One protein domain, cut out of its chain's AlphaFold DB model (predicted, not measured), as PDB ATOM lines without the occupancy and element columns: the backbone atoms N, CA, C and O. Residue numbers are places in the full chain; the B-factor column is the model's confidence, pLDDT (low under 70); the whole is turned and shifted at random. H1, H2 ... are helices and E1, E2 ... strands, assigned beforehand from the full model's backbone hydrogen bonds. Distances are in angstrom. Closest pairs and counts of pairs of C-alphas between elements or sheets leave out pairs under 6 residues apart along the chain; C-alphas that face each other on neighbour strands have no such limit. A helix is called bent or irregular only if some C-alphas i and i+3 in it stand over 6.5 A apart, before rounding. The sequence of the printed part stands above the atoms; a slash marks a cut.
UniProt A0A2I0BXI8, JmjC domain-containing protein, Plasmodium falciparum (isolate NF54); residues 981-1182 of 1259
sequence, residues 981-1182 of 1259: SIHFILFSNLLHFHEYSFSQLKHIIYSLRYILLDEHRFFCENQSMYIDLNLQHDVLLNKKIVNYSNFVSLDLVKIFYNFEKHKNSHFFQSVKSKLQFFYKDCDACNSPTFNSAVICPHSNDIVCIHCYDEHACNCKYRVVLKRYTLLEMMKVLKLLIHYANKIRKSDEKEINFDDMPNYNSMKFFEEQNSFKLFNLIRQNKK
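What this domain is: This is residues 981 to 1182 of the 1259 residues of the protein "JmjC domain-containing protein" of Plasmodium falciparum (isolate NF54) (UniProt A0A2I0BXI8). At one end of an elongated body helices H1, H2 and H6 make a loose bundle with the short H4 packed on H1; at the other end a small twisted sheet of four strands has H5 over one face, while H7 runs past its edge strand E1. H2, the longest helix, reaches from the bundle toward the sheet, and residues 1031 to 1040 stick out. The printed part has 202 residues with seven named helices and four named strands, ordered H1 H2 E1 H3 H4 E2 E3 H5 E4 H6 H7; the sheet, E1 E4 E2 E3, is mixed, and the class is mixed, helices and strands. The whole is compact, with a radius of gyration of the C-alphas of 18.0 A and spans of 60 by 39 by 31 A.

How they stand to each other: H1, residues 982 to 995, H2, residues 998 to 1022, and H6, residues 1126 to 1143, form an up-and-down bundle, each running against the one before. H1 and H2, a hairpin, only just touch, through residues 1001 to 1008 of H2, with 3 pairs of C-alphas within 8 A (closest Leu 986 and Ile 1004, 7.1 A). H2 and H6 touch at a shallow tilt of 22 degrees, closest C-alphas Phe 998 and Ala 1140, 5.5 A. H3, residues 1052 to 1060, only just touches H6 with 3 such pairs, closest C-alphas Phe 1056 and Leu 1135, 7.0 A. H4, residues 1065 to 1073, touches H1, closest C-alphas Leu 991 and Phe 1068, 6.4 A. E1, residues 1026 to 1028, is parallel to E4, residues 1119 to 1122, with N 1027 and O 1120 2.8 A apart. E4 is antiparallel to E2, residues 1092 to 1096, with N 1121 and O 1093 2.8 A apart. E2 and E3, residues 1099 to 1103, form a hairpin with N 1094 and O 1103 2.8 A apart. H5, residues 1105 to 1110, is on the sheet at a height of 8.1 A. E3, H5 and E4 form a split strand-helix-strand unit, two strands running the same way with E2 between them, with a right-handed crossover. H7, residues 1159 to 1180, only grazes the sheet and touches H6, closest C-alphas Leu 1127 and Met 1162, 6.8 A. Every O i to N i+4 pair is within hydrogen-bond range in H3, H4, H6 and H7, against 6 of 10 in H1, 20 of 21 in H2 and 0 of 2 in H5, where 2 of 3 O i to N i+3 pairs are.

Where its parts are: H1 begins at C-alpha 982, (-39.613, -6.624, -45.103), and is 19.5 A long. H2 measures 35.9 A, H6 25.9 A and H7 32.1 A. H7 ends at C-alpha 1180, (-32.228, -14.337, -9.030). H1 and H5 are irregular: C-alphas 991 and 994 are 8.3 A apart, and C-alphas 1106 and 1109 8.1 A.

The domain as a whole: The C-alphas of Asp 1147 and Lys 1182, the two farthest apart, are 63.7 A apart. The printed part has no cut. The links E1 to H3, H4 to E2 and H6 to H7 are long. The mean pLDDT of the printed part is 80.8, and it is under 70 at residues 1030 to 1051, 1062 to 1066 and 1177 to 1182.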
ATOM      1  N   SER A 981     -42.871  -9.951 -43.640       90.69
ATOM      2  CA  SER A 981     -41.874  -9.021 -43.104       90.69
ATOM      3  C   SER A 981     -40.869  -8.559 -44.168       90.69
ATOM      4  O   SER A 981     -40.163  -9.370 -44.771       90.69
ATOM      5  N   ILE A 982     -40.692  -7.237 -44.301       92.44
ATOM      6  CA  ILE A 982     -39.613  -6.624 -45.103       92.44
ATOM      7  C   ILE A 982     -38.223  -7.139 -44.699       92.44
ATOM      8  O   ILE A 982     -37.338  -7.282 -45.540       92.44
ATOM      9  N   HIS A 983     -38.038  -7.478 -43.418       92.00
ATOM     10  CA  HIS A 983     -36.788  -8.040 -42.925       92.00
ATOM     11  C   HIS A 983     -36.590  -9.463 -43.451       92.00
ATOM     12  O   HIS A 983     -35.506  -9.768 -43.935       92.00
ATOM     13  N   PHE A 984     -37.622 -10.314 -43.398       91.50
ATOM     14  CA  PHE A 984     -37.551 -11.666 -43.956       91.50
ATOM     15  C   PHE A 984     -37.168 -11.608 -45.438       91.50
ATOM     16  O   PHE A 984     -36.193 -12.242 -45.837       91.50
ATOM     17  N   ILE A 985     -37.842 -10.758 -46.227       93.19
ATOM     18  CA  ILE A 985     -37.501 -10.572 -47.643       93.19
ATOM     19  C   ILE A 985     -36.047 -10.127 -47.810       93.19
ATOM     20  O   ILE A 985     -35.305 -10.738 -48.579       93.19
ATOM     21  N   LEU A 986     -35.609  -9.094 -47.087       94.44
ATOM     22  CA  LEU A 986     -34.237  -8.606 -47.183       94.44
ATOM     23  C   LEU A 986     -33.225  -9.719 -46.874       94.44
ATOM     24  O   LEU A 986     -32.370  -9.994 -47.714       94.44
ATOM     25  N   PHE A 987     -33.347 -10.385 -45.718       91.44
ATOM     26  CA  PHE A 987     -32.405 -11.407 -45.248       91.44
ATOM     27  C   PHE A 987     -32.361 -12.657 -46.142       91.44
ATOM     28  O   PHE A 987     -31.264 -13.169 -46.373       91.44
ATOM     29  N   SER A 988     -33.485 -13.103 -46.712       90.56
ATOM     30  CA  SER A 988     -33.507 -14.221 -47.670       90.56
ATOM     31  C   SER A 988     -32.700 -13.927 -48.937       90.56
ATOM     32  O   SER A 988     -31.956 -14.778 -49.426       90.56
ATOM     33  N   ASN A 989     -32.747 -12.687 -49.430       92.81
ATOM     34  CA  ASN A 989     -31.985 -12.274 -50.610       92.81
ATOM     35  C   ASN A 989     -30.488 -12.029 -50.324       92.81
ATOM     36  O   ASN A 989     -29.678 -12.070 -51.251       92.81
ATOM     37  N   LEU A 990     -30.069 -11.869 -49.057       89.88
ATOM     38  CA  LEU A 990     -28.644 -11.720 -48.700       89.88
ATOM     39  C   LEU A 990     -27.812 -12.976 -48.987       89.88
ATOM     40  O   LEU A 990     -26.591 -12.880 -49.068       89.88
ATOM     41  N   LEU A 991     -28.440 -14.143 -49.166       84.88
ATOM     42  CA  LEU A 991     -27.764 -15.374 -49.593       84.88
ATOM     43  C   LEU A 991     -27.356 -15.326 -51.082       84.88
ATOM     44  O   LEU A 991     -26.385 -15.967 -51.483       84.88
ATOM     45  N   HIS A 992     -28.050 -14.508 -51.877       88.94
ATOM     46  CA  HIS A 992     -27.917 -14.388 -53.333       88.94
ATOM     47  C   HIS A 992     -27.285 -13.054 -53.766       88.94
ATOM     48  O   HIS A 992     -27.387 -12.655 -54.922       88.94
ATOM     49  N   PHE A 993     -26.590 -12.358 -52.854       89.25
ATOM     50  CA  PHE A 993     -26.022 -11.018 -53.080       89.25
ATOM     51  C   PHE A 993     -25.155 -10.896 -54.355       89.25
ATOM     52  O   PHE A 993     -25.068  -9.827 -54.949       89.25
ATOM     53  N   HIS A 994     -24.521 -11.989 -54.782       89.06
ATOM     54  CA  HIS A 994     -23.650 -12.064 -55.956       89.06
ATOM     55  C   HIS A 994     -24.408 -12.058 -57.298       89.06
ATOM     56  O   HIS A 994     -23.791 -11.978 -58.358       89.06
ATOM     57  N   GLU A 995     -25.738 -12.170 -57.271       89.62
ATOM     58  CA  GLU A 995     -26.587 -12.151 -58.464       89.62
ATOM     59  C   GLU A 995     -27.059 -10.739 -58.855       89.62
ATOM     60  O   GLU A 995     -27.576 -10.569 -59.964       89.62
ATOM     61  N   TYR A 996     -26.870  -9.744 -57.982       91.56
ATOM     62  CA  TYR A 996     -27.348  -8.368 -58.148       91.56
ATOM     63  C   TYR A 996     -26.295  -7.440 -58.765       91.56
ATOM     64  O   TYR A 996     -25.091  -7.609 -58.566       91.56
ATOM     65  N   SER A 997     -26.757  -6.418 -59.490       90.94
ATOM     66  CA  SER A 997     -25.906  -5.331 -59.990       90.94
ATOM     67  C   SER A 997     -25.451  -4.390 -58.863       90.94
ATOM     68  O   SER A 997     -26.011  -4.400 -57.764       90.94
ATOM     69  N   PHE A 998     -24.469  -3.520 -59.134       92.12
ATOM     70  CA  PHE A 998     -24.036  -2.496 -58.173       92.12
ATOM     71  C   PHE A 998     -25.203  -1.608 -57.701       92.12
ATOM     72  O   PHE A 998     -25.388  -1.432 -56.498       92.12
ATOM     73  N   SER A 999     -26.040  -1.120 -58.628       88.75
ATOM     74  CA  SER A 999     -27.219  -0.298 -58.303       88.75
ATOM     75  C   SER A 999     -28.224  -1.046 -57.414       88.75
ATOM     76  O   SER A 999     -28.654  -0.538 -56.379       88.75
ATOM     77  N   GLN A1000     -28.527  -2.304 -57.746       91.62
ATOM     78  CA  GLN A1000     -29.417  -3.152 -56.947       91.62
ATOM     79  C   GLN A1000     -28.846  -3.396 -55.536       91.62
ATOM     80  O   GLN A1000     -29.552  -3.234 -54.536       91.62
ATOM     81  N   LEU A1001     -27.542  -3.681 -55.426       93.88
ATOM     82  CA  LEU A1001     -26.858  -3.821 -54.137       93.88
ATOM     83  C   LEU A1001     -26.919  -2.553 -53.285       93.88
ATOM     84  O   LEU A1001     -27.028  -2.685 -52.066       93.88
ATOM     85  N   LYS A1002     -26.909  -1.343 -53.871       93.50
ATOM     86  CA  LYS A1002     -27.098  -0.107 -53.091       93.50
ATOM     87  C   LYS A1002     -28.409  -0.160 -52.302       93.50
ATOM     88  O   LYS A1002     -28.372   0.043 -51.094       93.50
ATOM     89  N   HIS A1003     -29.546  -0.491 -52.920       93.88
ATOM     90  CA  HIS A1003     -30.828  -0.556 -52.199       93.88
ATOM     91  C   HIS A1003     -30.817  -1.593 -51.058       93.88
ATOM     92  O   HIS A1003     -31.311  -1.304 -49.966       93.88
ATOM     93  N   ILE A1004     -30.193  -2.760 -51.265       95.56
ATOM     94  CA  ILE A1004     -30.017  -3.799 -50.229       95.56
ATOM     95  C   ILE A1004     -29.158  -3.275 -49.064       95.56
ATOM     96  O   ILE A1004     -29.551  -3.378 -47.901       95.56
ATOM     97  N   ILE A1005     -28.005  -2.675 -49.375       95.81
ATOM     98  CA  ILE A1005     -27.051  -2.118 -48.405       95.81
ATOM     99  C   ILE A1005     -27.693  -0.996 -47.584       95.81
ATOM    100  O   ILE A1005     -27.606  -1.008 -46.357       95.81
ATOM    101  N   TYR A1006     -28.361  -0.044 -48.239       94.69
ATOM    102  CA  TYR A1006     -29.007   1.084 -47.571       94.69
ATOM    103  C   TYR A1006     -30.189   0.645 -46.697       94.69
ATOM    104  O   TYR A1006     -30.341   1.161 -45.589       94.69
ATOM    105  N   SER A1007     -30.963  -0.356 -47.126       94.50
ATOM    106  CA  SER A1007     -32.049  -0.932 -46.316       94.50
ATOM    107  C   SER A1007     -31.527  -1.645 -45.071       94.50
ATOM    108  O   SER A1007     -32.014  -1.405 -43.966       94.50
ATOM    109  N   LEU A1008     -30.487  -2.475 -45.222       94.88
ATOM    110  CA  LEU A1008     -29.839  -3.146 -44.093       94.88
ATOM    111  C   LEU A1008     -29.202  -2.131 -43.132       94.88
ATOM    112  O   LEU A1008     -29.321  -2.283 -41.917       94.88
ATOM    113  N   ARG A1009     -28.568  -1.076 -43.665       93.88
ATOM    114  CA  ARG A1009     -28.022   0.044 -42.887       93.88
ATOM    115  C   ARG A1009     -29.110   0.760 -42.085       93.88
ATOM    116  O   ARG A1009     -28.890   1.034 -40.908       93.88
ATOM    117  N   TYR A1010     -30.260   1.048 -42.693       91.81
ATOM    118  CA  TYR A1010     -31.368   1.731 -42.023       91.81
ATOM    119  C   TYR A1010     -31.908   0.916 -40.840       91.81
ATOM    120  O   TYR A1010     -31.974   1.429 -39.725       91.81
ATOM    121  N   ILE A1011     -32.192  -0.375 -41.051       91.81
ATOM    122  CA  ILE A1011     -32.645  -1.287 -39.987       91.81
ATOM    123  C   ILE A1011     -31.590  -1.388 -38.869       91.81
ATOM    124  O   ILE A1011     -31.921  -1.320 -37.687       91.81
ATOM    125  N   LEU A1012     -30.307  -1.504 -39.229       92.50
ATOM    126  CA  LEU A1012     -29.205  -1.576 -38.266       92.50
ATOM    127  C   LEU A1012     -29.094  -0.315 -37.394       92.50
ATOM    128  O   LEU A1012     -28.845  -0.426 -36.193       92.50
ATOM    129  N   LEU A1013     -29.268   0.868 -37.991       91.12
ATOM    130  CA  LEU A1013     -29.245   2.149 -37.282       91.12
ATOM    131  C   LEU A1013     -30.446   2.326 -36.363       91.12
ATOM    132  O   LEU A1013     -30.258   2.757 -35.228       91.12
ATOM    133  N   ASP A1014     -31.647   1.991 -36.830       89.88
ATOM    134  CA  ASP A1014     -32.880   2.108 -36.051       89.88
ATOM    135  C   ASP A1014     -32.828   1.227 -34.791       89.88
ATOM    136  O   ASP A1014     -33.027   1.712 -33.674       89.88
ATOM    137  N   GLU A1015     -32.408  -0.037 -34.932       91.31
ATOM    138  CA  GLU A1015     -32.188  -0.902 -33.772       91.31
ATOM    139  C   GLU A1015     -31.065  -0.390 -32.860       91.31
ATOM    140  O   GLU A1015     -31.247  -0.314 -31.645       91.31
ATOM    141  N   HIS A1016     -29.895  -0.045 -33.413       90.12
ATOM    142  CA  HIS A1016     -28.766   0.450 -32.619       90.12
ATOM    143  C   HIS A1016     -29.163   1.691 -31.808       90.12
ATOM    144  O   HIS A1016     -28.872   1.766 -30.614       90.12
ATOM    145  N   ARG A1017     -29.894   2.622 -32.429       89.88
ATOM    146  CA  ARG A1017     -30.440   3.815 -31.784       89.88
ATOM    147  C   ARG A1017     -31.372   3.454 -30.628       89.88
ATOM    148  O   ARG A1017     -31.126   3.910 -29.513       89.88
ATOM    149  N   PHE A1018     -32.367   2.594 -30.861       91.31
ATOM    150  CA  PHE A1018     -33.282   2.126 -29.815       91.31
ATOM    151  C   PHE A1018     -32.525   1.559 -28.602       91.31
ATOM    152  O   PHE A1018     -32.836   1.899 -27.458       91.31
ATOM    153  N   PHE A1019     -31.510   0.722 -28.844       89.19
ATOM    154  CA  PHE A1019     -30.720   0.087 -27.790       89.19
ATOM    155  C   PHE A1019     -29.797   1.066 -27.043       89.19
ATOM    156  O   PHE A1019     -29.619   0.918 -25.830       89.19
ATOM    157  N   CYS A1020     -29.255   2.082 -27.721       86.31
ATOM    158  CA  CYS A1020     -28.510   3.169 -27.083       86.31
ATOM    159  C   CYS A1020     -29.405   4.054 -26.201       86.31
ATOM    160  O   CYS A1020     -29.016   4.368 -25.077       86.31
ATOM    161  N   GLU A1021     -30.590   4.434 -26.687       88.31
ATOM    162  CA  GLU A1021     -31.517   5.334 -25.987       88.31
ATOM    163  C   GLU A1021     -32.176   4.653 -24.773       88.31
ATOM    164  O   GLU A1021     -32.163   5.201 -23.673       88.31
ATOM    165  N   ASN A1022     -32.692   3.428 -24.933       85.19
ATOM    166  CA  ASN A1022     -33.469   2.742 -23.888       85.19
ATOM    167  C   ASN A1022     -32.616   1.924 -22.904       85.19
ATOM    168  O   ASN A1022     -33.104   1.505 -21.855       85.19
ATOM    169  N   GLN A1023     -31.357   1.633 -23.250       83.00
ATOM    170  CA  GLN A1023     -30.464   0.721 -22.514       83.00
ATOM    171  C   GLN A1023     -31.038  -0.689 -22.247       83.00
ATOM    172  O   GLN A1023     -30.543  -1.407 -21.366       83.00
ATOM    173  N   SER A1024     -32.066  -1.084 -23.005       84.88
ATOM    174  CA  SER A1024     -32.794  -2.348 -22.882       84.88
ATOM    175  C   SER A1024     -31.872  -3.555 -23.022       84.88
ATOM    176  O   SER A1024     -31.049  -3.625 -23.933       84.88
ATOM    177  N   MET A1025     -32.040  -4.540 -22.135       86.25
ATOM    178  CA  MET A1025     -31.328  -5.812 -22.253       86.25
ATOM    179  C   MET A1025     -31.890  -6.637 -23.409       86.25
ATOM    180  O   MET A1025     -33.105  -6.680 -23.617       86.25
ATOM    181  N   TYR A1026     -31.013  -7.347 -24.110       86.31
ATOM    182  CA  TYR A1026     -31.404  -8.233 -25.201       86.31
ATOM    183  C   TYR A1026     -30.713  -9.599 -25.142       86.31
ATOM    184  O   TYR A1026     -29.706  -9.785 -24.454       86.31
ATOM    185  N   ILE A1027     -31.298 -10.568 -25.843       81.94
ATOM    186  CA  ILE A1027     -30.943 -11.986 -25.827       81.94
ATOM    187  C   ILE A1027     -31.058 -12.537 -27.254       81.94
ATOM    188  O   ILE A1027     -32.099 -12.388 -27.882       81.94
ATOM    189  N   ASP A1028     -30.031 -13.214 -27.768       76.75
ATOM    190  CA  ASP A1028     -30.099 -13.779 -29.128       76.75
ATOM    191  C   ASP A1028     -31.050 -14.988 -29.206       76.75
ATOM    192  O   ASP A1028     -31.003 -15.884 -28.357       76.75
ATOM    193  N   LEU A1029     -31.862 -15.050 -30.257       73.06
ATOM    194  CA  LEU A1029     -32.772 -16.146 -30.574       73.06
ATOM    195  C   LEU A1029     -31.962 -17.349 -31.091       73.06
ATOM    196  O   LEU A1029     -31.691 -17.476 -32.284       73.06
ATOM    197  N   ASN A1030     -31.529 -18.220 -30.178       63.66
ATOM    198  CA  ASN A1030     -30.859 -19.478 -30.507       63.66
ATOM    199  C   ASN A1030     -31.356 -20.609 -29.586       63.66
ATOM    200  O   ASN A1030     -31.417 -20.420 -28.368       63.66
ATOM    201  N   LEU A1031     -31.694 -21.759 -30.179       53.25
ATOM    202  CA  LEU A1031     -32.078 -23.006 -29.500       53.25
ATOM    203  C   LEU A1031     -30.937 -24.032 -29.395       53.25
ATOM    204  O   LEU A1031     -31.089 -25.020 -28.687       53.25
ATOM    205  N   GLN A1032     -29.808 -23.828 -30.081       47.78
ATOM    206  CA  GLN A1032     -28.709 -24.795 -30.099       47.78
ATOM    207  C   GLN A1032     -28.147 -25.063 -28.695       47.78
ATOM    208  O   GLN A1032     -27.868 -24.137 -27.922       47.78
ATOM    209  N   HIS A1033     -27.911 -26.347 -28.411       38.53
ATOM    210  CA  HIS A1033     -27.415 -26.871 -27.133       38.53
ATOM    211  C   HIS A1033     -26.123 -26.182 -26.637       38.53
ATOM    212  O   HIS A1033     -25.918 -26.018 -25.429       38.53
ATOM    213  N   ASP A1034     -25.264 -25.745 -27.561       37.66
ATOM    214  CA  ASP A1034     -23.865 -25.380 -27.299       37.66
ATOM    215  C   ASP A1034     -23.653 -24.084 -26.500       37.66
ATOM    216  O   ASP A1034     -22.576 -23.853 -25.940       37.66
ATOM    217  N   VAL A1035     -24.671 -23.223 -26.389       37.28
ATOM    218  CA  VAL A1035     -24.543 -21.945 -25.660       37.28
ATOM    219  C   VAL A1035     -24.677 -22.133 -24.137       37.28
ATOM    220  O   VAL A1035     -24.214 -21.289 -23.370       37.28
ATOM    221  N   LEU A1036     -25.265 -23.242 -23.670       36.81
ATOM    222  CA  LEU A1036     -25.632 -23.440 -22.256       36.81
ATOM    223  C   LEU A1036     -24.580 -24.187 -21.418       36.81
ATOM    224  O   LEU A1036     -24.587 -24.071 -20.191       36.81
ATOM    225  N   LEU A1037     -23.645 -24.903 -22.051       35.69
ATOM    226  CA  LEU A1037     -22.571 -25.633 -21.357       35.69
ATOM    227  C   LEU A1037     -21.329 -24.777 -21.056       35.69
ATOM    228  O   LEU A1037     -20.485 -25.158 -20.237       35.69
ATOM    229  N   ASN A1038     -21.221 -23.589 -21.652       32.56
ATOM    230  CA  ASN A1038     -20.108 -22.688 -21.387       32.56
ATOM    231  C   ASN A1038     -20.235 -22.023 -20.003       32.56
ATOM    232  O   ASN A1038     -20.809 -20.951 -19.828       32.56
ATOM    233  N   LYS A1039     -19.586 -22.632 -18.997       33.50
ATOM    234  CA  LYS A1039     -19.350 -22.043 -17.657       33.50
ATOM    235  C   LYS A1039     -18.571 -20.716 -17.696       33.50
ATOM    236  O   LYS A1039     -18.466 -20.042 -16.672       33.50
ATOM    237  N   LYS A1040     -18.028 -20.338 -18.856       36.59
ATOM    238  CA  LYS A1040     -17.591 -18.977 -19.163       36.59
ATOM    239  C   LYS A1040     -18.740 -18.253 -19.862       36.59
ATOM    240  O   LYS A1040     -19.119 -18.642 -20.960       36.59
ATOM    241  N   ILE A1041     -19.227 -17.181 -19.233       38.78
ATOM    242  CA  ILE A1041     -20.012 -16.111 -19.875       38.78
ATOM    243  C   ILE A1041     -19.449 -15.888 -21.281       38.78
ATOM    244  O   ILE A1041     -18.226 -15.775 -21.396       38.78
ATOM    245  N   VAL A1042     -20.313 -15.871 -22.308       42.19
ATOM    246  CA  VAL A1042     -19.912 -15.809 -23.726       42.19
ATOM    247  C   VAL A1042     -18.819 -14.764 -23.896       42.19
ATOM    248  O   VAL A1042     -19.044 -13.566 -23.739       42.19
ATOM    249  N   ASN A1043     -17.604 -15.241 -24.150       37.78
ATOM    250  CA  ASN A1043     -16.436 -14.387 -24.162       37.78
ATOM    251  C   ASN A1043     -16.285 -13.799 -25.565       37.78
ATOM    252  O   ASN A1043     -15.510 -14.306 -26.379       37.78
ATOM    253  N   TYR A1044     -17.032 -12.727 -25.851       41.69
ATOM    254  CA  TYR A1044     -16.934 -11.966 -27.106       41.69
ATOM    255  C   TYR A1044     -15.484 -11.506 -27.388       41.69
ATOM    256  O   TYR A1044     -15.115 -11.265 -28.541       41.69
ATOM    257  N   SER A1045     -14.608 -11.483 -26.372       36.84
ATOM    258  CA  SER A1045     -13.169 -11.243 -26.514       36.84
ATOM    259  C   SER A1045     -12.422 -12.273 -27.385       36.84
ATOM    260  O   SER A1045     -11.355 -11.935 -27.887       36.84
ATOM    261  N   ASN A1046     -12.953 -13.483 -27.618       41.41
ATOM    262  CA  ASN A1046     -12.309 -14.470 -28.505       41.41
ATOM    263  C   ASN A1046     -12.319 -14.043 -29.985       41.41
ATOM    264  O   ASN A1046     -11.497 -14.525 -30.762       41.41
ATOM    265  N   PHE A1047     -13.180 -13.096 -30.372       43.31
ATOM    266  CA  PHE A1047     -12.995 -12.337 -31.605       43.31
ATOM    267  C   PHE A1047     -12.128 -11.111 -31.308       43.31
ATOM    268  O   PHE A1047     -12.626 -10.019 -31.011       43.31
ATOM    269  N   VAL A1048     -10.811 -11.318 -31.407       40.97
ATOM    270  CA  VAL A1048      -9.822 -10.256 -31.658       40.97
ATOM    271  C   VAL A1048     -10.340  -9.359 -32.795       40.97
ATOM    272  O   VAL A1048     -11.110  -9.836 -33.630       40.97
ATOM    273  N   SER A1049      -9.981  -8.066 -32.766       50.72
ATOM    274  CA  SER A1049     -10.367  -6.998 -33.715       50.72
ATOM    275  C   SER A1049     -10.864  -7.502 -35.070       50.72
ATOM    276  O   SER A1049     -10.155  -8.295 -35.685       50.72
ATOM    277  N   LEU A1050     -12.020  -7.013 -35.547       58.25
ATOM    278  CA  LEU A1050     -12.604  -7.412 -36.834       58.25
ATOM    279  C   LEU A1050     -11.570  -7.275 -37.958       58.25
ATOM    280  O   LEU A1050     -11.370  -6.192 -38.504       58.25
ATOM    281  N   ASP A1051     -10.911  -8.386 -38.270       67.94
ATOM    282  CA  ASP A1051      -9.837  -8.462 -39.244       67.94
ATOM    283  C   ASP A1051     -10.484  -8.464 -40.622       67.94
ATOM    284  O   ASP A1051     -10.778  -9.507 -41.204       67.94
ATOM    285  N   LEU A1052     -10.808  -7.256 -41.084       70.75
ATOM    286  CA  LEU A1052     -11.457  -7.025 -42.365       70.75
ATOM    287  C   LEU A1052     -10.633  -7.623 -43.503       70.75
ATOM    288  O   LEU A1052     -11.212  -8.230 -44.390       70.75
ATOM    289  N   VAL A1053      -9.299  -7.563 -43.426       73.62
ATOM    290  CA  VAL A1053      -8.406  -8.172 -44.421       73.62
ATOM    291  C   VAL A1053      -8.637  -9.683 -44.488       73.62
ATOM    292  O   VAL A1053      -8.911 -10.213 -45.564       73.62
ATOM    293  N   LYS A1054      -8.624 -10.384 -43.350       75.75
ATOM    294  CA  LYS A1054      -8.888 -11.832 -43.296       75.75
ATOM    295  C   LYS A1054     -10.332 -12.199 -43.646       75.75
ATOM    296  O   LYS A1054     -10.562 -13.237 -44.264       75.75
ATOM    297  N   ILE A1055     -11.306 -11.375 -43.265       73.75
ATOM    298  CA  ILE A1055     -12.728 -11.596 -43.557       73.75
ATOM    299  C   ILE A1055     -13.007 -11.436 -45.051       73.75
ATOM    300  O   ILE A1055     -13.651 -12.313 -45.626       73.75
ATOM    301  N   PHE A1056     -12.486 -10.379 -45.680       80.31
ATOM    302  CA  PHE A1056     -12.575 -10.152 -47.120       80.31
ATOM    303  C   PHE A1056     -11.801 -11.227 -47.890       80.31
ATOM    304  O   PHE A1056     -12.360 -11.831 -48.797       80.31
ATOM    305  N   TYR A1057     -10.589 -11.593 -47.464       78.06
ATOM    306  CA  TYR A1057      -9.832 -12.698 -48.062       78.06
ATOM    307  C   TYR A1057     -10.581 -14.043 -48.005       78.06
ATOM    308  O   TYR A1057     -10.652 -14.770 -48.998       78.06
ATOM    309  N   ASN A1058     -11.186 -14.382 -46.861       77.19
ATOM    310  CA  ASN A1058     -11.993 -15.598 -46.733       77.19
ATOM    311  C   ASN A1058     -13.283 -15.530 -47.562       77.19
ATOM    312  O   ASN A1058     -13.703 -16.547 -48.111       77.19
ATOM    313  N   PHE A1059     -13.902 -14.353 -47.665       75.12
ATOM    314  CA  PHE A1059     -15.091 -14.116 -48.480       75.12
ATOM    315  C   PHE A1059     -14.787 -14.303 -49.970       75.12
ATOM    316  O   PHE A1059     -15.474 -15.066 -50.642       75.12
ATOM    317  N   GLU A1060     -13.701 -13.703 -50.456       75.06
ATOM    318  CA  GLU A1060     -13.237 -13.815 -51.843       75.06
ATOM    319  C   GLU A1060     -12.786 -15.230 -52.215       75.06
ATOM    320  O   GLU A1060     -12.934 -15.639 -53.363       75.06
ATOM    321  N   LYS A1061     -12.292 -16.016 -51.250       75.75
ATOM    322  CA  LYS A1061     -12.003 -17.448 -51.436       75.75
ATOM    323  C   LYS A1061     -13.204 -18.368 -51.160       75.75
ATOM    324  O   LYS A1061     -13.006 -19.569 -51.005       75.75
ATOM    325  N   HIS A1062     -14.422 -17.826 -51.049       67.69
ATOM    326  CA  HIS A1062     -15.666 -18.549 -50.730       67.69
ATOM    327  C   HIS A1062     -15.619 -19.405 -49.440       67.69
ATOM    328  O   HIS A1062     -16.473 -20.259 -49.210       67.69
ATOM    329  N   LYS A1063     -14.671 -19.137 -48.531       62.88
ATOM    330  CA  LYS A1063     -14.476 -19.868 -47.262       62.88
ATOM    331  C   LYS A1063     -15.453 -19.462 -46.151       62.88
ATOM    332  O   LYS A1063     -15.417 -20.030 -45.065       62.88
ATOM    333  N   ASN A1064     -16.334 -18.495 -46.413       64.25
ATOM    334  CA  ASN A1064     -17.349 -18.005 -45.473       64.25
ATOM    335  C   ASN A1064     -18.714 -18.722 -45.609       64.25
ATOM    336  O   ASN A1064     -19.721 -18.197 -45.136       64.25
ATOM    337  N   SER A1065     -18.773 -19.912 -46.221       65.56
ATOM    338  CA  SER A1065     -20.008 -20.704 -46.381       65.56
ATOM    339  C   SER A1065     -20.779 -20.880 -45.065       65.56
ATOM    340  O   SER A1065     -21.976 -20.612 -45.011       65.56
ATOM    341  N   HIS A1066     -20.084 -21.214 -43.972       68.81
ATOM    342  CA  HIS A1066     -20.677 -21.363 -42.636       68.81
ATOM    343  C   HIS A1066     -21.364 -20.091 -42.105       68.81
ATOM    344  O   HIS A1066     -22.335 -20.193 -41.358       68.81
ATOM    345  N   PHE A1067     -20.898 -18.895 -42.485       72.25
ATOM    346  CA  PHE A1067     -21.504 -17.636 -42.040       72.25
ATOM    347  C   PHE A1067     -22.874 -17.422 -42.692       72.25
ATOM    348  O   PHE A1067     -23.861 -17.217 -41.988       72.25
ATOM    349  N   PHE A1068     -22.962 -17.557 -44.017       74.31
ATOM    350  CA  PHE A1068     -24.241 -17.461 -44.728       74.31
ATOM    351  C   PHE A1068     -25.170 -18.643 -44.416       74.31
ATOM    352  O   PHE A1068     -26.375 -18.444 -44.297       74.31
ATOM    353  N   GLN A1069     -24.632 -19.839 -44.150       75.38
ATOM    354  CA  GLN A1069     -25.423 -20.964 -43.640       75.38
ATOM    355  C   GLN A1069     -26.071 -20.641 -42.281       75.38
ATOM    356  O   GLN A1069     -27.229 -20.991 -42.062       75.38
ATOM    357  N   SER A1070     -25.374 -19.920 -41.391       74.50
ATOM    358  CA  SER A1070     -25.961 -19.430 -40.134       74.50
ATOM    359  C   SER A1070     -26.969 -18.294 -40.331       74.50
ATOM    360  O   SER A1070     -27.823 -18.096 -39.467       74.50
ATOM    361  N   VAL A1071     -26.886 -17.529 -41.426       77.44
ATOM    362  CA  VAL A1071     -27.952 -16.581 -41.788       77.44
ATOM    363  C   VAL A1071     -29.190 -17.350 -42.246       77.44
ATOM    364  O   VAL A1071     -30.289 -17.050 -41.780       77.44
ATOM    365  N   LYS A1072     -28.994 -18.384 -43.079       80.75
ATOM    366  CA  LYS A1072     -30.051 -19.238 -43.631       80.75
ATOM    367  C   LYS A1072     -30.820 -20.012 -42.559       80.75
ATOM    368  O   LYS A1072     -32.044 -19.997 -42.582       80.75
ATOM    369  N   SER A1073     -30.146 -20.646 -41.596       79.38
ATOM    370  CA  SER A1073     -30.840 -21.392 -40.529       79.38
ATOM    371  C   SER A1073     -31.745 -20.496 -39.674       79.38
ATOM    372  O   SER A1073     -32.833 -20.899 -39.281       79.38
ATOM    373  N   LYS A1074     -31.350 -19.236 -39.449       81.25
ATOM    374  CA  LYS A1074     -32.149 -18.247 -38.709       81.25
ATOM    375  C   LYS A1074     -33.396 -17.745 -39.456       81.25
ATOM    376  O   LYS A1074     -34.261 -17.154 -38.811       81.25
ATOM    377  N   LEU A1075     -33.520 -17.977 -40.769       80.31
ATOM    378  CA  LEU A1075     -34.733 -17.651 -41.537       80.31
ATOM    379  C   LEU A1075     -35.880 -18.637 -41.274       80.31
ATOM    380  O   LEU A1075     -37.034 -18.256 -41.413       80.31
ATOM    381  N   GLN A1076     -35.575 -19.872 -40.862       72.31
ATOM    382  CA  GLN A1076     -36.565 -20.948 -40.698       72.31
ATOM    383  C   GLN A1076     -37.499 -20.758 -39.495       72.31
ATOM    384  O   GLN A1076     -38.521 -21.429 -39.405       72.31
ATOM    385  N   PHE A1077     -37.151 -19.875 -38.556       71.00
ATOM    386  CA  PHE A1077     -37.983 -19.604 -37.391       71.00
ATOM    387  C   PHE A1077     -39.104 -18.618 -37.717       71.00
ATOM    388  O   PHE A1077     -38.870 -17.559 -38.299       71.00
ATOM    389  N   PHE A1078     -40.295 -18.907 -37.228       76.44
ATOM    390  CA  PHE A1078     -41.462 -18.054 -37.388       76.44
ATOM    391  C   PHE A1078     -41.368 -16.744 -36.594       76.44
ATOM    392  O   PHE A1078     -40.419 -16.523 -35.826       76.44
ATOM    393  N   TYR A1079     -42.301 -15.826 -36.838       85.94
ATOM    394  CA  TYR A1079     -42.412 -14.556 -36.129       85.94
ATOM    395  C   TYR A1079     -43.879 -14.165 -35.966       85.94
ATOM    396  O   TYR A1079     -44.715 -14.551 -36.767       85.94
ATOM    397  N   LYS A1080     -44.147 -13.359 -34.939       86.62
ATOM    398  CA  LYS A1080     -45.452 -12.778 -34.630       86.62
ATOM    399  C   LYS A1080     -45.485 -11.291 -35.022       86.62
ATOM    400  O   LYS A1080     -44.442 -10.623 -35.026       86.62
ATOM    401  N   ASP A1081     -46.666 -10.762 -35.329       90.25
ATOM    402  CA  ASP A1081     -46.915  -9.321 -35.419       90.25
ATOM    403  C   ASP A1081     -47.111  -8.683 -34.029       90.25
ATOM    404  O   ASP A1081     -47.633  -9.280 -33.093       90.25
ATOM    405  N   CYS A1082     -46.664  -7.438 -33.872       92.62
ATOM    406  CA  CYS A1082     -46.700  -6.713 -32.602       92.62
ATOM    407  C   CYS A1082     -48.129  -6.557 -32.048       92.62
ATOM    408  O   CYS A1082     -48.930  -5.836 -32.644       92.62
ATOM    409  N   ASP A1083     -48.390  -7.079 -30.842       91.19
ATOM    410  CA  ASP A1083     -49.694  -7.014 -30.148       91.19
ATOM    411  C   ASP A1083     -50.225  -5.579 -29.910       91.19
ATOM    412  O   ASP A1083     -51.398  -5.387 -29.588       91.19
ATOM    413  N   ALA A1084     -49.377  -4.554 -30.056       89.69
ATOM    414  CA  ALA A1084     -49.753  -3.144 -29.921       89.69
ATOM    415  C   ALA A1084     -50.005  -2.424 -31.264       89.69
ATOM    416  O   ALA A1084     -50.819  -1.495 -31.325       89.69
ATOM    417  N   CYS A1085     -49.296  -2.809 -32.335       86.62
ATOM    418  CA  CYS A1085     -49.227  -2.020 -33.574       86.62
ATOM    419  C   CYS A1085     -49.190  -2.813 -34.886       86.62
ATOM    420  O   CYS A1085     -48.975  -2.200 -35.930       86.62
ATOM    421  N   ASN A1086     -49.382  -4.133 -34.862       87.94
ATOM    422  CA  ASN A1086     -49.463  -5.000 -36.047       87.94
ATOM    423  C   ASN A1086     -48.174  -5.038 -36.902       87.94
ATOM    424  O   ASN A1086     -48.186  -5.433 -38.062       87.94
ATOM    425  N   SER A1087     -47.047  -4.588 -36.345       89.44
ATOM    426  CA  SER A1087     -45.753  -4.550 -37.033       89.44
ATOM    427  C   SER A1087     -44.968  -5.848 -36.806       89.44
ATOM    428  O   SER A1087     -44.768  -6.200 -35.637       89.44
ATOM    429  N   PRO A1088     -44.442  -6.515 -37.851       90.75
ATOM    430  CA  PRO A1088     -43.680  -7.756 -37.710       90.75
ATOM    431  C   PRO A1088     -42.507  -7.665 -36.738       90.75
ATOM    432  O   PRO A1088     -41.575  -6.878 -36.943       90.75
ATOM    433  N   THR A1089     -42.474  -8.537 -35.727       92.00
ATOM    434  CA  THR A1089     -41.361  -8.616 -34.761       92.00
ATOM    435  C   THR A1089     -40.274  -9.596 -35.226       92.00
ATOM    436  O   THR A1089     -39.798 -10.432 -34.457       92.00
ATOM    437  N   PHE A1090     -39.902  -9.546 -36.512       91.31
ATOM    438  CA  PHE A1090     -39.013 -10.543 -37.126       91.31
ATOM    439  C   PHE A1090     -37.593 -10.534 -36.540       91.31
ATOM    440  O   PHE A1090     -37.113 -11.577 -36.093       91.31
ATOM    441  N   ASN A1091     -36.902  -9.384 -36.564       91.38
ATOM    442  CA  ASN A1091     -35.516  -9.321 -36.087       91.38
ATOM    443  C   ASN A1091     -35.419  -9.057 -34.584       91.38
ATOM    444  O   ASN A1091     -34.572  -9.654 -33.926       91.38
ATOM    445  N   SER A1092     -36.291  -8.197 -34.053       92.75
ATOM    446  CA  SER A1092     -36.332  -7.829 -32.640       92.75
ATOM    447  C   SER A1092     -37.757  -7.920 -32.091       92.75
ATOM    448  O   SER A1092     -38.666  -7.270 -32.609       92.75
ATOM    449  N   ALA A1093     -37.931  -8.692 -31.017       93.94
ATOM    450  CA  ALA A1093     -39.208  -8.921 -30.342       93.94
ATOM    451  C   ALA A1093     -39.077  -8.671 -28.833       93.94
ATOM    452  O   ALA A1093     -38.277  -9.312 -28.153       93.94
ATOM    453  N   VAL A1094     -39.843  -7.728 -28.289       94.31
ATOM    454  CA  VAL A1094     -39.878  -7.419 -26.854       94.31
ATOM    455  C   VAL A1094     -40.791  -8.426 -26.160       94.31
ATOM    456  O   VAL A1094     -41.953  -8.556 -26.531       94.31
ATOM    457  N   ILE A1095     -40.271  -9.112 -25.140       91.62
ATOM    458  CA  ILE A1095     -40.982 -10.168 -24.409       91.62
ATOM    459  C   ILE A1095     -40.693 -10.093 -22.903       91.62
ATOM    460  O   ILE A1095     -39.674  -9.556 -22.452       91.62
ATOM    461  N   CYS A1096     -41.581 -10.673 -22.096       88.88
ATOM    462  CA  CYS A1096     -41.437 -10.761 -20.649       88.88
ATOM    463  C   CYS A1096     -41.900 -12.126 -20.106       88.88
ATOM    464  O   CYS A1096     -42.870 -12.694 -20.609       88.88
ATOM    465  N   PRO A1097     -41.301 -12.641 -19.014       83.88
ATOM    466  CA  PRO A1097     -41.828 -13.814 -18.316       83.88
ATOM    467  C   PRO A1097     -43.311 -13.687 -17.925       83.88
ATOM    468  O   PRO A1097     -44.064 -14.643 -18.104       83.88
ATOM    469  N   HIS A1098     -43.742 -12.503 -17.466       85.31
ATOM    470  CA  HIS A1098     -45.063 -12.286 -16.849       85.31
ATOM    471  C   HIS A1098     -46.177 -11.829 -17.808       85.31
ATOM    472  O   HIS A1098     -47.307 -11.670 -17.357       85.31
ATOM    473  N   SER A1099     -45.885 -11.594 -19.095       88.06
ATOM    474  CA  SER A1099     -46.900 -11.279 -20.121       88.06
ATOM    475  C   SER A1099     -46.744 -12.199 -21.314       88.06
ATOM    476  O   SER A1099     -45.628 -12.631 -21.598       88.06
ATOM    477  N   ASN A1100     -47.841 -12.510 -21.996       90.25
ATOM    478  CA  ASN A1100     -47.793 -13.229 -23.271       90.25
ATOM    479  C   ASN A1100     -47.681 -12.282 -24.474       90.25
ATOM    480  O   ASN A1100     -47.434 -12.759 -25.572       90.25
ATOM    481  N   ASP A1101     -47.806 -10.975 -24.244       91.38
ATOM    482  CA  ASP A1101     -47.571  -9.924 -25.226       91.38
ATOM    483  C   ASP A1101     -46.178 -10.055 -25.855       91.38
ATOM    484  O   ASP A1101     -45.164 -10.185 -25.157       91.38
ATOM    485  N   ILE A1102     -46.140  -9.936 -27.176       93.44
ATOM    486  CA  ILE A1102     -44.946  -9.738 -27.984       93.44
ATOM    487  C   ILE A1102     -45.131  -8.414 -28.724       93.44
ATOM    488  O   ILE A1102     -46.065  -8.242 -29.504       93.44
ATOM    489  N   VAL A1103     -44.231  -7.455 -28.491       94.12
ATOM    490  CA  VAL A1103     -44.286  -6.144 -29.162       94.12
ATOM    491  C   VAL A1103     -42.983  -5.817 -29.885       94.12
ATOM    492  O   VAL A1103     -41.914  -6.320 -29.537       94.12
ATOM    493  N   CYS A1104     -43.048  -4.976 -30.917       93.38
ATOM    494  CA  CYS A1104     -41.857  -4.485 -31.605       93.38
ATOM    495  C   CYS A1104     -41.095  -3.467 -30.736       93.38
ATOM    496  O   CYS A1104     -41.624  -2.930 -29.759       93.38
ATOM    497  N   ILE A1105     -39.848  -3.161 -31.108       92.19
ATOM    498  CA  ILE A1105     -39.008  -2.203 -30.368       92.19
ATOM    499  C   ILE A1105     -39.620  -0.796 -30.289       92.19
ATOM    500  O   ILE A1105     -39.485  -0.130 -29.269       92.19
ATOM    501  N   HIS A1106     -40.371  -0.367 -31.309       90.25
ATOM    502  CA  HIS A1106     -41.047   0.939 -31.317       90.25
ATOM    503  C   HIS A1106     -42.235   1.012 -30.350       90.25
ATOM    504  O   HIS A1106     -42.637   2.106 -29.976       90.25
ATOM    505  N   CYS A1107     -42.764  -0.135 -29.917       91.25
ATOM    506  CA  CYS A1107     -43.844  -0.245 -28.936       91.25
ATOM    507  C   CYS A1107     -43.349  -0.803 -27.589       91.25
ATOM    508  O   CYS A1107     -44.138  -1.329 -26.806       91.25
ATOM    509  N   TYR A1108     -42.046  -0.695 -27.301       92.00
ATOM    510  CA  TYR A1108     -41.414  -1.218 -26.084       92.00
ATOM    511  C   TYR A1108     -42.142  -0.812 -24.792       92.00
ATOM    512  O   TYR A1108     -42.333  -1.651 -23.909       92.00
ATOM    513  N   ASP A1109     -42.603   0.437 -24.697       90.25
ATOM    514  CA  ASP A1109     -43.323   0.956 -23.528       90.25
ATOM    515  C   ASP A1109     -44.813   0.588 -23.478       90.25
ATOM    516  O   ASP A1109     -45.453   0.771 -22.445       90.25
ATOM    517  N   GLU A1110     -45.351  -0.003 -24.545       89.56
ATOM    518  CA  GLU A1110     -46.745  -0.461 -24.628       89.56
ATOM    519  C   GLU A1110     -46.944  -1.883 -24.093       89.56
ATOM    520  O   GLU A1110     -48.060  -2.275 -23.762       89.56
ATOM    521  N   HIS A1111     -45.855  -2.646 -23.981       91.94
ATOM    522  CA  HIS A1111     -45.839  -4.007 -23.452       91.94
ATOM    523  C   HIS A1111     -46.466  -4.073 -22.041       91.94
ATOM    524  O   HIS A1111     -45.930  -3.458 -21.110       91.94
ATOM    525  N   ALA A1112     -47.517  -4.883 -21.827       90.50
ATOM    526  CA  ALA A1112     -48.344  -4.823 -20.609       90.50
ATOM    527  C   ALA A1112     -47.606  -5.064 -19.276       90.50
ATOM    528  O   ALA A1112     -48.096  -4.667 -18.215       90.50
ATOM    529  N   CYS A1113     -46.419  -5.681 -19.291       89.06
ATOM    530  CA  CYS A1113     -45.538  -5.754 -18.121       89.06
ATOM    531  C   CYS A1113     -44.322  -4.817 -18.243       89.06
ATOM    532  O   CYS A1113     -43.390  -5.104 -18.995       89.06
ATOM    533  N   ASN A1114     -44.278  -3.756 -17.432       86.88
ATOM    534  CA  ASN A1114     -43.133  -2.844 -17.312       86.88
ATOM    535  C   ASN A1114     -42.200  -3.240 -16.145       86.88
ATOM    536  O   ASN A1114     -42.007  -2.496 -15.185       86.88
ATOM    537  N   CYS A1115     -41.674  -4.469 -16.168       86.38
ATOM    538  CA  CYS A1115     -40.744  -4.949 -15.140       86.38
ATOM    539  C   CYS A1115     -39.310  -5.074 -15.675       86.38
ATOM    540  O   CYS A1115     -39.091  -5.285 -16.865       86.38
ATOM    541  N   LYS A1116     -38.320  -5.087 -14.771       82.75
ATOM    542  CA  LYS A1116     -36.886  -5.252 -15.097       82.75
ATOM    543  C   LYS A1116     -36.492  -6.574 -15.789       82.75
ATOM    544  O   LYS A1116     -35.309  -6.798 -16.032       82.75
ATOM    545  N   TYR A1117     -37.447  -7.479 -16.010       82.69
ATOM    546  CA  TYR A1117     -37.263  -8.751 -16.717       82.69
ATOM    547  C   TYR A1117     -37.860  -8.729 -18.137       82.69
ATOM    548  O   TYR A1117     -37.840  -9.756 -18.810       82.69
ATOM    549  N   ARG A1118     -38.391  -7.580 -18.588       89.06
ATOM    550  CA  ARG A1118     -38.654  -7.289 -20.003       89.06
ATOM    551  C   ARG A1118     -37.309  -7.232 -20.737       89.06
ATOM    552  O   ARG A1118     -36.393  -6.546 -20.285       89.06
ATOM    553  N   VAL A1119     -37.181  -7.982 -21.824       88.94
ATOM    554  CA  VAL A1119     -35.965  -8.066 -22.650       88.94
ATOM    555  C   VAL A1119     -36.348  -8.161 -24.123       88.94
ATOM    556  O   VAL A1119     -37.482  -8.508 -24.449       88.94
ATOM    557  N   VAL A1120     -35.403  -7.879 -25.015       91.81
ATOM    558  CA  VAL A1120     -35.602  -8.034 -26.462       91.81
ATOM    559  C   VAL A1120     -34.957  -9.333 -26.943       91.81
ATOM    560  O   VAL A1120     -33.764  -9.542 -26.739       91.81
ATOM    561  N   LEU A1121     -35.718 -10.211 -27.588       89.44
ATOM    562  CA  LEU A1121     -35.177 -11.329 -28.354       89.44
ATOM    563  C   LEU A1121     -34.682 -10.812 -29.705       89.44
ATOM    564  O   LEU A1121     -35.436 -10.135 -30.401       89.44
ATOM    565  N   LYS A1122     -33.433 -11.123 -30.072       87.50
ATOM    566  CA  LYS A1122     -32.819 -10.713 -31.347       87.50
ATOM    567  C   LYS A1122     -32.487 -11.907 -32.226       87.50
ATOM    568  O   LYS A1122     -31.717 -12.769 -31.815       87.50
ATOM    569  N   ARG A1123     -32.999 -11.946 -33.452       88.56
ATOM    570  CA  ARG A1123     -32.681 -12.987 -34.439       88.56
ATOM    571  C   ARG A1123     -31.260 -12.827 -34.973       88.56
ATOM    572  O   ARG A1123     -30.453 -13.756 -34.870       88.56
ATOM    573  N   TYR A1124     -30.934 -11.633 -35.458       87.38
ATOM    574  CA  TYR A1124     -29.585 -11.243 -35.853       87.38
ATOM    575  C   TYR A1124     -29.032 -10.190 -34.881       87.38
ATOM    576  O   TYR A1124     -29.722  -9.233 -34.518       87.38
ATOM    577  N   THR A1125     -27.791 -10.369 -34.419       86.75
ATOM    578  CA  THR A1125     -27.141  -9.386 -33.531       86.75
ATOM    579  C   THR A1125     -26.649  -8.173 -34.320       86.75
ATOM    580  O   THR A1125     -26.496  -8.224 -35.545       86.75
ATOM    581  N   LEU A1126     -26.359  -7.069 -33.624       87.88
ATOM    582  CA  LEU A1126     -25.858  -5.856 -34.276       87.88
ATOM    583  C   LEU A1126     -24.498  -6.129 -34.940       87.88
ATOM    584  O   LEU A1126     -24.240  -5.659 -36.049       87.88
ATOM    585  N   LEU A1127     -23.653  -6.952 -34.307       86.06
ATOM    586  CA  LEU A1127     -22.382  -7.394 -34.887       86.06
ATOM    587  C   LEU A1127     -22.551  -8.321 -36.096       86.06
ATOM    588  O   LEU A1127     -21.729  -8.257 -37.008       86.06
ATOM    589  N   GLU A1128     -23.565  -9.192 -36.123       86.44
ATOM    590  CA  GLU A1128     -23.853 -10.028 -37.298       86.44
ATOM    591  C   GLU A1128     -24.290  -9.164 -38.483       86.44
ATOM    592  O   GLU A1128     -23.682  -9.242 -39.552       86.44
ATOM    593  N   MET A1129     -25.261  -8.274 -38.276       90.00
ATOM    594  CA  MET A1129     -25.743  -7.341 -39.299       90.00
ATOM    595  C   MET A1129     -24.627  -6.427 -39.818       90.00
ATOM    596  O   MET A1129     -24.459  -6.293 -41.027       90.00
ATOM    597  N   MET A1130     -23.799  -5.868 -38.926       89.69
ATOM    598  CA  MET A1130     -22.634  -5.052 -39.294       89.69
ATOM    599  C   MET A1130     -21.590  -5.850 -40.097       89.69
ATOM    600  O   MET A1130     -20.970  -5.308 -41.012       89.69
ATOM    601  N   LYS A1131     -21.391  -7.146 -39.803       86.44
ATOM    602  CA  LYS A1131     -20.520  -8.021 -40.611       86.44
ATOM    603  C   LYS A1131     -21.087  -8.238 -42.011       86.44
ATOM    604  O   LYS A1131     -20.334  -8.085 -42.970       86.44
ATOM    605  N   VAL A1132     -22.384  -8.548 -42.142       88.69
ATOM    606  CA  VAL A1132     -23.026  -8.688 -43.463       88.69
ATOM    607  C   VAL A1132     -22.916  -7.378 -44.245       88.69
ATOM    608  O   VAL A1132     -22.443  -7.383 -45.376       88.69
ATOM    609  N   LEU A1133     -23.256  -6.246 -43.621       91.75
ATOM    610  CA  LEU A1133     -23.208  -4.924 -44.246       91.75
ATOM    611  C   LEU A1133     -21.812  -4.596 -44.800       91.75
ATOM    612  O   LEU A1133     -21.693  -4.197 -45.956       91.75
ATOM    613  N   LYS A1134     -20.742  -4.835 -44.029       89.56
ATOM    614  CA  LYS A1134     -19.361  -4.610 -44.498       89.56
ATOM    615  C   LYS A1134     -18.934  -5.553 -45.626       89.56
ATOM    616  O   LYS A1134     -18.189  -5.124 -46.502       89.56
ATOM    617  N   LEU A1135     -19.396  -6.805 -45.627       89.69
ATOM    618  CA  LEU A1135     -19.155  -7.741 -46.734       89.69
ATOM    619  C   LEU A1135     -19.849  -7.285 -48.025       89.69
ATOM    620  O   LEU A1135     -19.233  -7.314 -49.088       89.69
ATOM    621  N   LEU A1136     -21.100  -6.826 -47.925       92.06
ATOM    622  CA  LEU A1136     -21.857  -6.302 -49.064       92.06
ATOM    623  C   LEU A1136     -21.225  -5.027 -49.627       92.06
ATOM    624  O   LEU A1136     -21.088  -4.920 -50.839       92.06
ATOM    625  N   ILE A1137     -20.791  -4.094 -48.770       93.50
ATOM    626  CA  ILE A1137     -20.094  -2.867 -49.193       93.50
ATOM    627  C   ILE A1137     -18.784  -3.208 -49.921       93.50
ATOM    628  O   ILE A1137     -18.561  -2.703 -51.018       93.50
ATOM    629  N   HIS A1138     -17.955  -4.106 -49.369       91.44
ATOM    630  CA  HIS A1138     -16.721  -4.565 -50.031       91.44
ATOM    631  C   HIS A1138     -17.003  -5.184 -51.403       91.44
ATOM    632  O   HIS A1138     -16.346  -4.850 -52.386       91.44
ATOM    633  N   TYR A1139     -18.010  -6.059 -51.490       92.25
ATOM    634  CA  TYR A1139     -18.393  -6.692 -52.749       92.25
ATOM    635  C   TYR A1139     -18.923  -5.682 -53.776       92.25
ATOM    636  O   TYR A1139     -18.471  -5.683 -54.919       92.25
ATOM    637  N   ALA A1140     -19.826  -4.787 -53.364       94.31
ATOM    638  CA  ALA A1140     -20.378  -3.744 -54.220       94.31
ATOM    639  C   ALA A1140     -19.265  -2.832 -54.758       94.31
ATOM    640  O   ALA A1140     -19.132  -2.687 -55.971       94.31
ATOM    641  N   ASN A1141     -18.399  -2.304 -53.889       94.62
ATOM    642  CA  ASN A1141     -17.289  -1.434 -54.292       94.62
ATOM    643  C   ASN A1141     -16.277  -2.138 -55.216       94.62
ATOM    644  O   ASN A1141     -15.603  -1.460 -55.988       94.62
ATOM    645  N   LYS A1142     -16.194  -3.477 -55.179       92.06
ATOM    646  CA  LYS A1142     -15.358  -4.294 -56.072       92.06
ATOM    647  C   LYS A1142     -15.964  -4.512 -57.465       92.06
ATOM    648  O   LYS A1142     -15.204  -4.608 -58.425       92.06
ATOM    649  N   ILE A1143     -17.291  -4.621 -57.586       93.88
ATOM    650  CA  ILE A1143     -17.980  -4.789 -58.886       93.88
ATOM    651  C   ILE A1143     -18.403  -3.458 -59.535       93.88
ATOM    652  O   ILE A1143     -18.880  -3.448 -60.668       93.88
ATOM    653  N   ARG A1144     -18.241  -2.353 -58.803       93.69
ATOM    654  CA  ARG A1144     -18.524  -0.975 -59.210       93.69
ATOM    655  C   ARG A1144     -17.755  -0.570 -60.478       93.69
ATOM    656  O   ARG A1144     -16.564  -0.856 -60.608       93.69
ATOM    657  N   LYS A1145     -18.406   0.166 -61.382       91.88
ATOM    658  CA  LYS A1145     -17.776   0.796 -62.554       91.88
ATOM    659  C   LYS A1145     -16.951   2.024 -62.151       91.88
ATOM    660  O   LYS A1145     -17.194   2.648 -61.120       91.88
ATOM    661  N   SER A1146     -15.970   2.405 -62.970       87.25
ATOM    662  CA  SER A1146     -15.026   3.495 -62.659       87.25
ATOM    663  C   SER A1146     -15.682   4.854 -62.377       87.25
ATOM    664  O   SER A1146     -15.142   5.632 -61.596       87.25
ATOM    665  N   ASP A1147     -16.820   5.120 -63.013       88.81
ATOM    666  CA  ASP A1147     -17.627   6.344 -62.967       88.81
ATOM    667  C   ASP A1147     -18.648   6.386 -61.814       88.81
ATOM    668  O   ASP A1147     -19.096   7.462 -61.417       88.81
ATOM    669  N   GLU A1148     -18.999   5.237 -61.240       87.38
ATOM    670  CA  GLU A1148     -19.911   5.151 -60.099       87.38
ATOM    671  C   GLU A1148     -19.206   5.576 -58.795       87.38
ATOM    672  O   GLU A1148     -18.023   5.312 -58.588       87.38
ATOM    673  N   LYS A1149     -19.925   6.206 -57.860       88.00
ATOM    674  CA  LYS A1149     -19.369   6.623 -56.559       88.00
ATOM    675  C   LYS A1149     -19.199   5.423 -55.616       88.00
ATOM    676  O   LYS A1149     -20.088   4.581 -55.514       88.00
ATOM    677  N   GLU A1150     -18.079   5.365 -54.893       90.38
ATOM    678  CA  GLU A1150     -17.846   4.345 -53.865       90.38
ATOM    679  C   GLU A1150     -18.857   4.452 -52.707       90.38
ATOM    680  O   GLU A1150     -19.166   5.549 -52.237       90.38
ATOM    681  N   ILE A1151     -19.357   3.308 -52.229       92.06
ATOM    682  CA  ILE A1151     -20.233   3.242 -51.059       92.06
ATOM    683  C   ILE A1151     -19.366   3.307 -49.797       92.06
ATOM    684  O   ILE A1151     -18.626   2.372 -49.496       92.06
ATOM    685  N   ASN A1152     -19.499   4.390 -49.037       89.38
ATOM    686  CA  ASN A1152     -18.947   4.531 -47.693       89.38
ATOM    687  C   ASN A1152     -19.947   5.288 -46.802       89.38
ATOM    688  O   ASN A1152     -20.751   6.075 -47.302       89.38
ATOM    689  N   PHE A1153     -19.896   5.044 -45.492       89.62
ATOM    690  CA  PHE A1153     -20.823   5.606 -44.511       89.62
ATOM    691  C   PHE A1153     -20.074   6.123 -43.283       89.62
ATOM    692  O   PHE A1153     -19.603   5.338 -42.458       89.62
ATOM    693  N   ASP A1154     -20.016   7.445 -43.138       83.94
ATOM    694  CA  ASP A1154     -19.332   8.103 -42.018       83.94
ATOM    695  C   ASP A1154     -20.149   8.060 -40.711       83.94
ATOM    696  O   ASP A1154     -19.603   8.228 -39.624       83.94
ATOM    697  N   ASP A1155     -21.457   7.797 -40.807       83.44
ATOM    698  CA  ASP A1155     -22.385   7.714 -39.674       83.44
ATOM    699  C   ASP A1155     -22.474   6.313 -39.044       83.44
ATOM    700  O   ASP A1155     -23.236   6.093 -38.098       83.44
ATOM    701  N   MET A1156     -21.699   5.348 -39.549       85.38
ATOM    702  CA  MET A1156     -21.715   3.990 -39.019       85.38
ATOM    703  C   MET A1156     -21.034   3.892 -37.652       85.38
ATOM    704  O   MET A1156     -19.867   4.269 -37.513       85.38
ATOM    705  N   PRO A1157     -21.698   3.298 -36.640       83.75
ATOM    706  CA  PRO A1157     -21.056   3.042 -35.362       83.75
ATOM    707  C   PRO A1157     -19.861   2.105 -35.561       83.75
ATOM    708  O   PRO A1157     -19.920   1.111 -36.291       83.75
ATOM    709  N   ASN A1158     -18.751   2.416 -34.894       81.56
ATOM    710  CA  ASN A1158     -17.539   1.613 -34.988       81.56
ATOM    711  C   ASN A1158     -17.826   0.175 -34.513       81.56
ATOM    712  O   ASN A1158     -18.506  -0.051 -33.511       81.56
ATOM    713  N   TYR A1159     -17.254  -0.818 -35.196       81.38
ATOM    714  CA  TYR A1159     -17.363  -2.215 -34.775       81.38
ATOM    715  C   TYR A1159     -16.913  -2.413 -33.321       81.38
ATOM    716  O   TYR A1159     -17.536  -3.169 -32.582       81.38
ATOM    717  N   ASN A1160     -15.868  -1.704 -32.882       80.44
ATOM    718  CA  ASN A1160     -15.386  -1.798 -31.505       80.44
ATOM    719  C   ASN A1160     -16.382  -1.208 -30.490       80.44
ATOM    720  O   ASN A1160     -16.525  -1.774 -29.410       80.44
ATOM    721  N   SER A1161     -17.106  -0.131 -30.827       83.06
ATOM    722  CA  SER A1161     -18.136   0.427 -29.936       83.06
ATOM    723  C   SER A1161     -19.385  -0.453 -29.898       83.06
ATOM    724  O   SER A1161     -19.891  -0.714 -28.810       83.06
ATOM    725  N   MET A1162     -19.824  -1.003 -31.039       83.94
ATOM    726  CA  MET A1162     -20.885  -2.022 -31.058       83.94
ATOM    727  C   MET A1162     -20.490  -3.261 -30.247       83.94
ATOM    728  O   MET A1162     -21.291  -3.769 -29.471       83.94
ATOM    729  N   LYS A1163     -19.242  -3.730 -30.369       83.00
ATOM    730  CA  LYS A1163     -18.760  -4.907 -29.638       83.00
ATOM    731  C   LYS A1163     -18.759  -4.670 -28.129       83.00
ATOM    732  O   LYS A1163     -19.263  -5.505 -27.384       83.00
ATOM    733  N   PHE A1164     -18.243  -3.523 -27.696       82.62
ATOM    734  CA  PHE A1164     -18.274  -3.116 -26.294       82.62
ATOM    735  C   PHE A1164     -19.714  -2.996 -25.765       82.62
ATOM    736  O   PHE A1164     -19.992  -3.403 -24.640       82.62
ATOM    737  N   PHE A1165     -20.649  -2.514 -26.590       83.31
ATOM    738  CA  PHE A1165     -22.073  -2.484 -26.256       83.31
ATOM    739  C   PHE A1165     -22.668  -3.897 -26.068       83.31
ATOM    740  O   PHE A1165     -23.329  -4.147 -25.056       83.31
ATOM    741  N   GLU A1166     -22.384  -4.851 -26.969       82.38
ATOM    742  CA  GLU A1166     -22.840  -6.248 -26.817       82.38
ATOM    743  C   GLU A1166     -22.222  -6.931 -25.573       82.38
ATOM    744  O   GLU A1166     -22.898  -7.674 -24.851       82.38
ATOM    745  N   GLU A1167     -20.955  -6.631 -25.260       77.88
ATOM    746  CA  GLU A1167     -20.264  -7.090 -24.045       77.88
ATOM    747  C   GLU A1167     -20.902  -6.518 -22.764       77.88
ATOM    748  O   GLU A1167     -21.157  -7.263 -21.809       77.88
ATOM    749  N   GLN A1168     -21.246  -5.223 -22.745       83.00
ATOM    750  CA  GLN A1168     -21.971  -4.603 -21.631       83.00
ATOM    751  C   GLN A1168     -23.366  -5.206 -21.431       83.00
ATOM    752  O   GLN A1168     -23.740  -5.500 -20.290       83.00
ATOM    753  N   ASN A1169     -24.133  -5.423 -22.507       84.12
ATOM    754  CA  ASN A1169     -25.431  -6.100 -22.432       84.12
ATOM    755  C   ASN A1169     -25.289  -7.497 -21.801       84.12
ATOM    756  O   ASN A1169     -26.017  -7.848 -20.873       84.12
ATOM    757  N   SER A1170     -24.287  -8.258 -22.238       78.06
ATOM    758  CA  SER A1170     -24.015  -9.609 -21.737       78.06
ATOM    759  C   SER A1170     -23.659  -9.625 -20.245       78.06
ATOM    760  O   SER A1170     -24.123 -10.492 -19.497       78.06
ATOM    761  N   PHE A1171     -22.905  -8.629 -19.770       74.75
ATOM    762  CA  PHE A1171     -22.619  -8.450 -18.344       74.75
ATOM    763  C   PHE A1171     -23.868  -8.050 -17.535       74.75
ATOM    764  O   PHE A1171     -24.106  -8.609 -16.458       74.75
ATOM    765  N   LYS A1172     -24.702  -7.130 -18.050       80.00
ATOM    766  CA  LYS A1172     -25.996  -6.758 -17.440       80.00
ATOM    767  C   LYS A1172     -26.904  -7.989 -17.293       80.00
ATOM    768  O   LYS A1172     -27.376  -8.274 -16.190       80.00
ATOM    769  N   LEU A1173     -27.060  -8.771 -18.364       77.06
ATOM    770  CA  LEU A1173     -27.868  -9.992 -18.400       77.06
ATOM    771  C   LEU A1173     -27.347 -11.068 -17.431       77.06
ATOM    772  O   LEU A1173     -28.127 -11.653 -16.675       77.06
ATOM    773  N   PHE A1174     -26.030 -11.300 -17.385       73.06
ATOM    774  CA  PHE A1174     -25.432 -12.231 -16.422       73.06
ATOM    775  C   PHE A1174     -25.727 -11.825 -14.972       73.06
ATOM    776  O   PHE A1174     -26.085 -12.671 -14.149       73.06
ATOM    777  N   ASN A1175     -25.625 -10.532 -14.651       75.12
ATOM    778  CA  ASN A1175     -25.923 -10.031 -13.312       75.12
ATOM    779  C   ASN A1175     -27.411 -10.158 -12.954       75.12
ATOM    780  O   ASN A1175     -27.712 -10.555 -11.826       75.12
ATOM    781  N   LEU A1176     -28.329  -9.913 -13.897       75.00
ATOM    782  CA  LEU A1176     -29.768 -10.146 -13.716       75.00
ATOM    783  C   LEU A1176     -30.048 -11.611 -13.338       75.00
ATOM    784  O   LEU A1176     -30.667 -11.886 -12.307       75.00
ATOM    785  N   ILE A1177     -29.520 -12.554 -14.126       68.94
ATOM    786  CA  ILE A1177     -29.668 -13.998 -13.889       68.94
ATOM    787  C   ILE A1177     -29.036 -14.390 -12.542       68.94
ATOM    788  O   ILE A1177     -29.624 -15.149 -11.768       68.94
ATOM    789  N   ARG A1178     -27.855 -13.848 -12.211       67.12
ATOM    790  CA  ARG A1178     -27.134 -14.137 -10.960       67.12
ATOM    791  C   ARG A1178     -27.849 -13.618  -9.710       67.12
ATOM    792  O   ARG A1178     -27.796 -14.290  -8.681       67.12
ATOM    793  N   GLN A1179     -28.497 -12.451  -9.772       65.75
ATOM    794  CA  GLN A1179     -29.272 -11.905  -8.649       65.75
ATOM    795  C   GLN A1179     -30.439 -12.825  -8.270       65.75
ATOM    796  O   GLN A1179     -30.668 -13.050  -7.080       65.75
ATOM    797  N   ASN A1180     -31.115 -13.413  -9.261       59.47
ATOM    798  CA  ASN A1180     -32.228 -14.337  -9.030       59.47
ATOM    799  C   ASN A1180     -31.784 -15.625  -8.313       59.47
ATOM    800  O   ASN A1180     -32.485 -16.083  -7.415       59.47
ATOM    801  N   LYS A1181     -30.582 -16.156  -8.601       57.03
ATOM    802  CA  LYS A1181     -30.062 -17.380  -7.946       57.03
ATOM    803  C   LYS A1181     -29.852 -17.261  -6.428       57.03
ATOM    804  O   LYS A1181     -29.606 -18.270  -5.779       57.03
ATOM    805  N   LYS A1182     -29.848 -16.046  -5.865       49.59
ATOM    806  CA  LYS A1182     -29.477 -15.787  -4.461       49.59
ATOM    807  C   LYS A1182     -30.655 -15.688  -3.484       49.59
ATOM    808  O   LYS A1182     -30.409 -15.483  -2.297       49.59
TER     809      LYS A1182